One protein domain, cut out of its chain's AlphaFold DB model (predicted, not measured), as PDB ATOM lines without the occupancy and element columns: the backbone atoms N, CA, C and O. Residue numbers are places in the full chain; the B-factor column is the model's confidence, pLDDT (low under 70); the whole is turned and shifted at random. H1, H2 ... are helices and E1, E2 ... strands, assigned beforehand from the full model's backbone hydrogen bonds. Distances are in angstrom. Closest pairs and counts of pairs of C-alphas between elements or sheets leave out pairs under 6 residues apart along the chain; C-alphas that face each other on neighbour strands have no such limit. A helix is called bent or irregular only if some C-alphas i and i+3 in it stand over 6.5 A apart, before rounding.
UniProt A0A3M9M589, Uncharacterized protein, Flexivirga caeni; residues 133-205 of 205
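Overview. This is residues 133 to 205 of the 205 residues of an uncharacterized protein of Flexivirga caeni (UniProt A0A3M9M589). A small antiparallel sheet of three strands has two helices, H1 and H3, crossing each other on one face, while the short helix H2 lies far out on a loop at one end and a tail after E3 runs out at the other. The printed part has 73 residues, in the order E1 H1 H2 H3 E2 E3; the sheet runs E1 E3 E2, and the class is mixed, helices and strands. It is loose, with a radius of gyration of the C-alphas of 14.5 A, and flat, spanning 48 by 36 by 16 A.

Arrangement. E1, residues 133 to 137, is antiparallel to E3, residues 193 to 197, with N 137 and O 193 at 2.8 A. H1, residues 140 to 150, is on the sheet at a height of 10.5 A, over E1 and only just over E3, with 3 C-alphas. H2, residues 160 to 165, is irregular, with C-alphas 161 and 164 7.7 A apart, and is not on the sheet. H3, residues 170 to 180, touches H1, the closest C-alphas being those of Gly 144 and Ala 174, 3.9 A; they are only just about perpendicular, at 73 degrees. H1 and H3 lie on the same face, two layers, helices on one face of a sheet. E2, residues 183 to 187, forms a hairpin with E3, with N 184 and O 196 at 2.8 A. Every O i to N i+4 pair is within hydrogen-bond range in H1 and H3; in H2 0 of 2 are, but 2 of 3 O i to N i+3 pairs.

Along the chain. E1 begins at C-alpha 133 (75.911, 209.921, 213.886), and E3 ends at C-alpha 197 (79.832, 205.520, 211.010). H1 is 15.1 A long, H3 15.2 A, E2 13.3 A.

Size, cuts and confidence. The C-alphas of His 161 and Pro 205, the two farthest apart, are 50.4 A apart. The printed part has no cut and no long link; residues 200 to 205 are under pLDDT 70.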
ATOM      1  N   TYR A 133      77.283 210.311 213.582       97.31
ATOM      2  CA  TYR A 133      75.911 209.921 213.886       97.31
ATOM      3  C   TYR A 133      75.032 209.883 212.627       97.31
ATOM      4  O   TYR A 133      74.854 210.879 211.927       97.31
ATOM      5  N   ILE A 134      74.453 208.713 212.343       96.06
ATOM      6  CA  ILE A 134      73.560 208.503 211.194       96.06
ATOM      7  C   ILE A 134      72.099 208.638 211.619       96.06
ATOM      8  O   ILE A 134      71.288 209.213 210.892       96.06
ATOM      9  N   GLY A 135      71.737 208.086 212.778       96.00
ATOM     10  CA  GLY A 135      70.359 208.120 213.252       96.00
ATOM     11  C   GLY A 135      70.045 207.089 214.326       96.00
ATOM     12  O   GLY A 135      70.894 206.310 214.752       96.00
ATOM     13  N   THR A 136      68.784 207.083 214.755       97.12
ATOM     14  CA  THR A 136      68.252 206.126 215.731       97.12
ATOM     15  C   THR A 136      67.116 205.327 215.114       97.12
ATOM     16  O   THR A 136      66.221 205.893 214.488       97.12
ATOM     17  N   PHE A 137      67.131 204.016 215.337       97.25
ATOM     18  CA  PHE A 137      66.147 203.071 214.825       97.25
ATOM     19  C   PHE A 137      65.390 202.405 215.980       97.25
ATOM     20  O   PHE A 137      65.992 202.138 217.022       97.25
ATOM     21  N   PRO A 138      64.093 202.083 215.821       96.56
ATOM     22  CA  PRO A 138      63.301 201.459 216.884       96.56
ATOM     23  C   PRO A 138      63.796 200.077 217.326       96.56
ATOM     24  O   PRO A 138      63.496 199.658 218.436       96.56
ATOM     25  N   ASN A 139      64.491 199.350 216.444       96.50
ATOM     26  CA  ASN A 139      65.124 198.058 216.705       96.50
ATOM     27  C   ASN A 139      66.026 197.653 215.522       96.50
ATOM     28  O   ASN A 139      66.001 198.279 214.458       96.50
ATOM     29  N   TYR A 140      66.778 196.560 215.677       95.94
ATOM     30  CA  TYR A 140      67.658 196.028 214.630       95.94
ATOM     31  C   TYR A 140      66.934 195.589 213.344       95.94
ATOM     32  O   TYR A 140      67.525 195.656 212.270       95.94
ATOM     33  N   ARG A 141      65.663 195.166 213.411       96.62
ATOM     34  CA  ARG A 141      64.888 194.806 212.210       96.62
ATOM     35  C   ARG A 141      64.634 196.042 211.343       96.62
ATOM     36  O   ARG A 141      64.846 195.982 210.137       96.62
ATOM     37  N   GLU A 142      64.232 197.157 211.948       97.12
ATOM     38  CA  GLU A 142      64.029 198.420 211.223       97.12
ATOM     39  C   GLU A 142      65.343 199.012 210.703       97.12
ATOM     40  O   GLU A 142      65.371 199.556 209.597       97.12
ATOM     41  N   LEU A 143      66.442 198.858 211.452       97.00
ATOM     42  CA  LEU A 143      67.783 199.205 210.974       97.00
ATOM     43  C   LEU A 143      68.132 198.422 209.699       97.00
ATOM     44  O   LEU A 143      68.456 199.024 208.680       97.00
ATOM     45  N   GLY A 144      68.027 197.091 209.726       96.25
ATOM     46  CA  GLY A 144      68.385 196.262 208.571       96.25
ATOM     47  C   GLY A 144      67.495 196.501 207.361       96.25
ATOM     48  O   GLY A 144      67.976 196.496 206.229       96.25
ATOM     49  N   ARG A 145      66.211 196.794 207.591       95.62
ATOM     50  CA  ARG A 145      65.308 197.244 206.533       95.62
ATOM     51  C   ARG A 145      65.789 198.539 205.887       95.62
ATOM     52  O   ARG A 145      65.907 198.579 204.667       95.62
ATOM     53  N   ASN A 146      66.117 199.554 206.686       95.25
ATOM     54  CA  ASN A 146      66.631 200.826 206.172       95.25
ATOM     55  C   ASN A 146      67.945 200.648 205.400       95.25
ATOM     56  O   ASN A 146      68.094 201.217 204.322       95.25
ATOM     57  N   LEU A 147      68.874 199.837 205.914       94.31
ATOM     58  CA  LEU A 147      70.150 199.563 205.248       94.31
ATOM     59  C   LEU A 147      69.948 198.892 203.885       94.31
ATOM     60  O   LEU A 147      70.538 199.317 202.894       94.31
ATOM     61  N   ILE A 148      69.064 197.893 203.806       93.25
ATOM     62  CA  ILE A 148      68.737 197.240 202.535       93.25
ATOM     63  C   ILE A 148      68.052 198.221 201.576       93.25
ATOM     64  O   ILE A 148      68.444 198.307 200.410       93.25
ATOM     65  N   GLU A 149      67.040 198.960 202.034       93.06
ATOM     66  CA  GLU A 149      66.309 199.917 201.194       93.06
ATOM     67  C   GLU A 149      67.234 201.031 200.665       93.06
ATOM     68  O   GLU A 149      67.086 201.456 199.515       93.06
ATOM     69  N   ALA A 150      68.260 201.426 201.428       91.69
ATOM     70  CA  ALA A 150      69.280 202.387 201.001       91.69
ATOM     71  C   ALA A 150      70.128 201.902 199.805       91.69
ATOM     72  O   ALA A 150      70.644 202.724 199.048       91.69
ATOM     73  N   THR A 151      70.216 200.589 199.559       90.00
ATOM     74  CA  THR A 151      70.840 200.030 198.337       90.00
ATOM     75  C   THR A 151      69.955 200.173 197.088       90.00
ATOM     76  O   THR A 151      70.350 199.807 195.977       90.00
ATOM     77  N   GLY A 152      68.724 200.665 197.255       91.19
ATOM     78  CA  GLY A 152      67.683 200.702 196.229       91.19
ATOM     79  C   GLY A 152      66.934 199.377 196.065       91.19
ATOM     80  O   GLY A 152      66.092 199.257 195.166       91.19
ATOM     81  N   TRP A 153      67.231 198.365 196.887       92.38
ATOM     82  CA  TRP A 153      66.477 197.117 196.925       92.38
ATOM     83  C   TRP A 153      65.115 197.311 197.606       92.38
ATOM     84  O   TRP A 153      64.953 198.135 198.497       92.38
ATOM     85  N   SER A 154      64.111 196.548 197.175       88.38
ATOM     86  CA  SER A 154      62.772 196.555 197.769       88.38
ATOM     87  C   SER A 154      62.118 195.187 197.590       88.38
ATOM     88  O   SER A 154      62.309 194.547 196.552       88.38
ATOM     89  N   GLU A 155      61.280 194.780 198.547       89.38
ATOM     90  CA  GLU A 155      60.464 193.559 198.465       89.38
ATOM     91  C   GLU A 155      59.558 193.519 197.228       89.38
ATOM     92  O   GLU A 155      59.223 192.440 196.741       89.38
ATOM     93  N   ALA A 156      59.218 194.674 196.645       89.06
ATOM     94  CA  ALA A 156      58.469 194.748 195.390       89.06
ATOM     95  C   ALA A 156      59.184 194.046 194.216       89.06
ATOM     96  O   ALA A 156      58.553 193.710 193.214       89.06
ATOM     97  N   ARG A 157      60.497 193.802 194.333       91.69
ATOM     98  CA  ARG A 157      61.286 193.037 193.357       91.69
ATOM     99  C   ARG A 157      61.065 191.522 193.462       91.69
ATOM    100  O   ARG A 157      61.473 190.803 192.552       91.69
ATOM    101  N   ILE A 158      60.439 191.028 194.534       93.69
ATOM    102  CA  ILE A 158      60.122 189.606 194.708       93.69
ATOM    103  C   ILE A 158      59.003 189.222 193.720       93.69
ATOM    104  O   ILE A 158      57.920 189.825 193.768       93.69
ATOM    105  N   PRO A 159      59.224 188.230 192.830       95.69
ATOM    106  CA  PRO A 159      58.207 187.795 191.877       95.69
ATOM    107  C   PRO A 159      56.925 187.329 192.574       95.69
ATOM    108  O   PRO A 159      56.983 186.582 193.547       95.69
ATOM    109  N   GLU A 160      55.767 187.719 192.029       95.00
ATOM    110  CA  GLU A 160      54.445 187.463 192.629       95.00
ATOM    111  C   GLU A 160      54.252 186.004 193.054       95.00
ATOM    112  O   GLU A 160      53.872 185.717 194.182       95.00
ATOM    113  N   HIS A 161      54.592 185.076 192.158       95.56
ATOM    114  CA  HIS A 161      54.341 183.647 192.324       95.56
ATOM    115  C   HIS A 161      55.156 182.968 193.438       95.56
ATOM    116  O   HIS A 161      54.879 181.812 193.738       95.56
ATOM    117  N   VAL A 162      56.154 183.640 194.029       96.12
ATOM    118  CA  VAL A 162      56.923 183.124 195.180       96.12
ATOM    119  C   VAL A 162      56.818 184.006 196.421       96.12
ATOM    120  O   VAL A 162      57.379 183.647 197.453       96.12
ATOM    121  N   ARG A 163      56.130 185.156 196.354       94.19
ATOM    122  CA  ARG A 163      56.184 186.168 197.421       94.19
ATOM    123  C   ARG A 163      55.703 185.638 198.768       94.19
ATOM    124  O   ARG A 163      56.306 185.949 199.784       94.19
ATOM    125  N   GLU A 164      54.682 184.788 198.773       94.19
ATOM    126  CA  GLU A 164      54.137 184.187 199.999       94.19
ATOM    127  C   GLU A 164      55.091 183.191 200.684       94.19
ATOM    128  O   GLU A 164      54.861 182.812 201.831       94.19
ATOM    129  N   TRP A 165      56.161 182.755 200.010       96.06
ATOM    130  CA  TRP A 165      57.136 181.792 200.542       96.06
ATOM    131  C   TRP A 165      58.488 182.418 200.883       96.06
ATOM    132  O   TRP A 165      59.387 181.716 201.348       96.06
ATOM    133  N   VAL A 166      58.653 183.716 200.633       94.94
ATOM    134  CA  VAL A 166      59.913 184.428 200.838       94.94
ATOM    135  C   VAL A 166      59.742 185.427 201.972       94.94
ATOM    136  O   VAL A 166      58.916 186.329 201.897       94.94
ATOM    137  N   THR A 167      60.589 185.300 202.990       92.38
ATOM    138  CA  THR A 167      60.726 186.289 204.061       92.38
ATOM    139  C   THR A 167      62.118 186.892 203.992       92.38
ATOM    140  O   THR A 167      63.105 186.167 203.855       92.38
ATOM    141  N   VAL A 168      62.206 188.212 204.117       93.38
ATOM    142  CA  VAL A 168      63.487 188.912 204.214       93.38
ATOM    143  C   VAL A 168      63.952 188.907 205.663       93.38
ATOM    144  O   VAL A 168      63.245 189.369 206.564       93.38
ATOM    145  N   ASP A 169      65.160 188.406 205.896       95.50
ATOM    146  CA  ASP A 169      65.788 188.465 207.210       95.50
ATOM    147  C   ASP A 169      66.472 189.820 207.435       95.50
ATOM    148  O   ASP A 169      67.687 189.970 207.311       95.50
ATOM    149  N   TYR A 170      65.670 190.830 207.769       96.19
ATOM    150  CA  TYR A 170      66.183 192.165 208.082       96.19
ATOM    151  C   TYR A 170      67.081 192.192 209.324       96.19
ATOM    152  O   TYR A 170      67.993 193.009 209.394       96.19
ATOM    153  N   LEU A 171      66.855 191.309 210.300       96.12
ATOM    154  CA  LEU A 171      67.716 191.240 211.479       96.12
ATOM    155  C   LEU A 171      69.111 190.735 211.086       96.12
ATOM    156  O   LEU A 171      70.112 191.354 211.450       96.12
ATOM    157  N   GLY A 172      69.164 189.657 210.299       95.25
ATOM    158  CA  GLY A 172      70.405 189.135 209.730       95.25
ATOM    159  C   GLY A 172      71.112 190.150 208.832       95.25
ATOM    160  O   GLY A 172      72.330 190.288 208.914       95.25
ATOM    161  N   ALA A 173      70.361 190.922 208.041       93.94
ATOM    162  CA  ALA A 173      70.921 191.992 207.220       93.94
ATOM    163  C   ALA A 173      71.585 193.097 208.057       93.94
ATOM    164  O   ALA A 173      72.710 193.481 207.756       93.94
ATOM    165  N   ALA A 174      70.941 193.561 209.136       95.75
ATOM    166  CA  ALA A 174      71.543 194.546 210.038       95.75
ATOM    167  C   ALA A 174      72.852 194.030 210.650       95.75
ATOM    168  O   ALA A 174      73.858 194.733 210.641       95.75
ATOM    169  N   ALA A 175      72.840 192.792 211.155       94.31
ATOM    170  CA  ALA A 175      74.017 192.174 211.756       94.31
ATOM    171  C   ALA A 175      75.157 192.002 210.742       94.31
ATOM    172  O   ALA A 175      76.313 192.261 211.072       94.31
ATOM    173  N   HIS A 176      74.833 191.592 209.513       93.31
ATOM    174  CA  HIS A 176      75.811 191.462 208.439       93.31
ATOM    175  C   HIS A 176      76.436 192.812 208.094       93.31
ATOM    176  O   HIS A 176      77.654 192.935 208.163       93.31
ATOM    177  N   GLU A 177      75.617 193.820 207.787       93.19
ATOM    178  CA  GLU A 177      76.098 195.145 207.387       93.19
ATOM    179  C   GLU A 177      76.959 195.783 208.474       93.19
ATOM    180  O   GLU A 177      78.073 196.203 208.182       93.19
ATOM    181  N   VAL A 178      76.525 195.782 209.739       93.25
ATOM    182  CA  VAL A 178      77.335 196.314 210.854       93.25
ATOM    183  C   VAL A 178      78.677 195.583 210.987       93.25
ATOM    184  O   VAL A 178      79.677 196.204 211.327       93.25
ATOM    185  N   ALA A 179      78.732 194.281 210.693       90.81
ATOM    186  CA  ALA A 179      79.964 193.501 210.796       90.81
ATOM    187  C   ALA A 179      80.936 193.708 209.621       90.81
ATOM    188  O   ALA A 179      82.148 193.573 209.807       90.81
ATOM    189  N   VAL A 180      80.428 193.973 208.413       89.00
ATOM    190  CA  VAL A 180      81.257 194.079 207.193       89.00
ATOM    191  C   VAL A 180      81.540 195.513 206.767       89.00
ATOM    192  O   VAL A 180      82.463 195.749 205.987       89.00
ATOM    193  N   SER A 181      80.765 196.470 207.267       86.81
ATOM    194  CA  SER A 181      80.970 197.893 207.025       86.81
ATOM    195  C   SER A 181      81.637 198.555 208.229       86.81
ATOM    196  O   SER A 181      81.652 198.026 209.338       86.81
ATOM    197  N   GLY A 182      82.194 199.747 208.026       89.50
ATOM    198  CA  GLY A 182      82.598 200.617 209.126       89.50
ATOM    199  C   GLY A 182      81.379 201.263 209.777       89.50
ATOM    200  O   GLY A 182      81.294 202.481 209.780       89.50
ATOM    201  N   LEU A 183      80.405 200.486 210.252       94.75
ATOM    202  CA  LEU A 183      79.254 200.981 211.008       94.75
ATOM    203  C   LEU A 183      79.349 200.504 212.456       94.75
ATOM    204  O   LEU A 183      79.804 199.400 212.741       94.75
ATOM    205  N   LEU A 184      78.872 201.336 213.372       95.38
ATOM    206  CA  LEU A 184      78.762 201.023 214.789       95.38
ATOM    207  C   LEU A 184      77.293 201.117 215.188       95.38
ATOM    208  O   LEU A 184      76.645 202.141 214.973       95.38
ATOM    209  N   ALA A 185      76.764 200.038 215.756       96.00
ATOM    210  CA  ALA A 185      75.403 199.972 216.271       96.00
ATOM    211  C   ALA A 185      75.447 199.877 217.797       96.00
ATOM    212  O   ALA A 185      75.860 198.857 218.349       96.00
ATOM    213  N   LEU A 186      75.023 200.943 218.476       96.38
ATOM    214  CA  LEU A 186      74.967 201.006 219.934       96.38
ATOM    215  C   LEU A 186      73.519 200.829 220.419       96.38
ATOM    216  O   LEU A 186      72.602 201.378 219.802       96.38
ATOM    217  N   PRO A 187      73.272 200.084 221.510       94.88
ATOM    218  CA  PRO A 187      71.931 199.943 222.069       94.88
ATOM    219  C   PRO A 187      71.330 201.292 222.492       94.88
ATOM    220  O   PRO A 187      71.999 202.114 223.113       94.88
ATOM    221  N   ALA A 188      70.043 201.488 222.206       93.94
ATOM    222  CA  ALA A 188      69.231 202.581 222.734       93.94
ATOM    223  C   ALA A 188      68.176 202.050 223.721       93.94
ATOM    224  O   ALA A 188      67.958 200.841 223.858       93.94
ATOM    225  N   ARG A 189      67.466 202.960 224.402       86.44
ATOM    226  CA  ARG A 189      66.359 202.588 225.301       86.44
ATOM    227  C   ARG A 189      65.277 201.793 224.557       86.44
ATOM    228  O   ARG A 189      65.041 201.997 223.368       86.44
ATOM    229  N   MET A 190      64.599 200.902 225.284       87.56
ATOM    230  CA  MET A 190      63.473 200.096 224.782       87.56
ATOM    231  C   MET A 190      63.796 199.233 223.545       87.56
ATOM    232  O   MET A 190      62.912 198.947 222.742       87.56
ATOM    233  N   GLY A 191      65.052 198.799 223.394       87.31
ATOM    234  CA  GLY A 191      65.477 197.925 222.293       87.31
ATOM    235  C   GLY A 191      65.779 198.649 220.979       87.31
ATOM    236  O   GLY A 191      65.975 197.982 219.961       87.31
ATOM    237  N   GLY A 192      65.828 199.986 220.998       95.50
ATOM    238  CA  GLY A 192      66.289 200.785 219.870       95.50
ATOM    239  C   GLY A 192      67.788 200.651 219.608       95.50
ATOM    240  O   GLY A 192      68.520 200.003 220.357       95.50
ATOM    241  N   VAL A 193      68.245 201.283 218.531       97.62
ATOM    242  CA  VAL A 193      69.643 201.242 218.084       97.62
ATOM    243  C   VAL A 193      70.072 202.623 217.608       97.62
ATOM    244  O   VAL A 193      69.424 203.198 216.735       97.62
ATOM    245  N   HIS A 194      71.169 203.140 218.148       97.75
ATOM    246  CA  HIS A 194      71.875 204.300 217.617       97.75
ATOM    247  C   HIS A 194      72.909 203.819 216.595       97.75
ATOM    248  O   HIS A 194      73.724 202.951 216.905       97.75
ATOM    249  N   LEU A 195      72.858 204.351 215.376       97.44
ATOM    250  CA  LEU A 195      73.776 203.995 214.301       97.44
ATOM    251  C   LEU A 195      74.777 205.122 214.065       97.44
ATOM    252  O   LEU A 195      74.389 206.280 213.883       97.44
ATOM    253  N   PHE A 196      76.047 204.749 213.987       97.06
ATOM    254  CA  PHE A 196      77.155 205.635 213.671       97.06
ATOM    255  C   PHE A 196      77.975 205.060 212.519       97.06
ATOM    256  O   PHE A 196      78.047 203.842 212.340       97.06
ATOM    257  N   ARG A 197      78.642 205.925 211.759       94.44
ATOM    258  CA  ARG A 197      79.832 205.520 211.010       94.44
ATOM    259  C   ARG A 197      80.938 205.244 212.022       94.44
ATOM    260  O   ARG A 197      81.091 205.985 212.986       94.44
ATOM    261  N   GLY A 198      81.701 204.185 211.827       84.62
ATOM    262  CA  GLY A 198      82.956 203.985 212.530       84.62
ATOM    263  C   GLY A 198      83.974 205.043 212.102       84.62
ATOM    264  O   GLY A 198      83.827 205.607 211.014       84.62
ATOM    265  N   PRO A 199      84.986 205.329 212.936       71.00
ATOM    266  CA  PRO A 199      86.162 206.063 212.481       71.00
ATOM    267  C   PRO A 199      86.717 205.361 211.240       71.00
ATOM    268  O   PRO A 199      86.713 204.124 211.183       71.00
ATOM    269  N   ASP A 200      87.131 206.138 210.237       63.56
ATOM    270  CA  ASP A 200      87.765 205.579 209.050       63.56
ATOM    271  C   ASP A 200      88.862 204.622 209.517       63.56
ATOM    272  O   ASP A 200      89.769 204.995 210.262       63.56
ATOM    273  N   ARG A 201      88.760 203.352 209.112       52.59
ATOM    274  CA  ARG A 201      89.898 202.442 209.192       52.59
ATOM    275  C   ARG A 201      90.885 202.939 208.151       52.59
ATOM    276  O   ARG A 201      90.903 202.434 207.030       52.59
ATOM    277  N   GLU A 202      91.633 203.983 208.489       46.59
ATOM    278  CA  GLU A 202      92.795 204.375 207.716       46.59
ATOM    279  C   GLU A 202      93.642 203.110 207.576       46.59
ATOM    280  O   GLU A 202      93.885 202.397 208.553       46.59
ATOM    281  N   ALA A 203      93.900 202.751 206.319       41.53
ATOM    282  CA  ALA A 203      94.488 201.489 205.928       41.53
ATOM    283  C   ALA A 203      95.715 201.200 206.795       41.53
ATOM    284  O   ALA A 203      96.688 201.948 206.754       41.53
ATOM    285  N   ASP A 204      95.636 200.122 207.573       32.34
ATOM    286  CA  ASP A 204      96.791 199.526 208.234       32.34
ATOM    287  C   ASP A 204      97.845 199.273 207.132       32.34
ATOM    288  O   ASP A 204      97.521 198.563 206.167       32.34
ATOM    289  N   PRO A 205      99.013 199.946 207.158       43.81
ATOM    290  CA  PRO A 205     100.008 199.848 206.091       43.81
ATOM    291  C   PRO A 205     100.651 198.460 205.978       43.81
ATOM    292  O   PRO A 205     100.830 197.775 207.011       43.81
TER     293      PRO A 205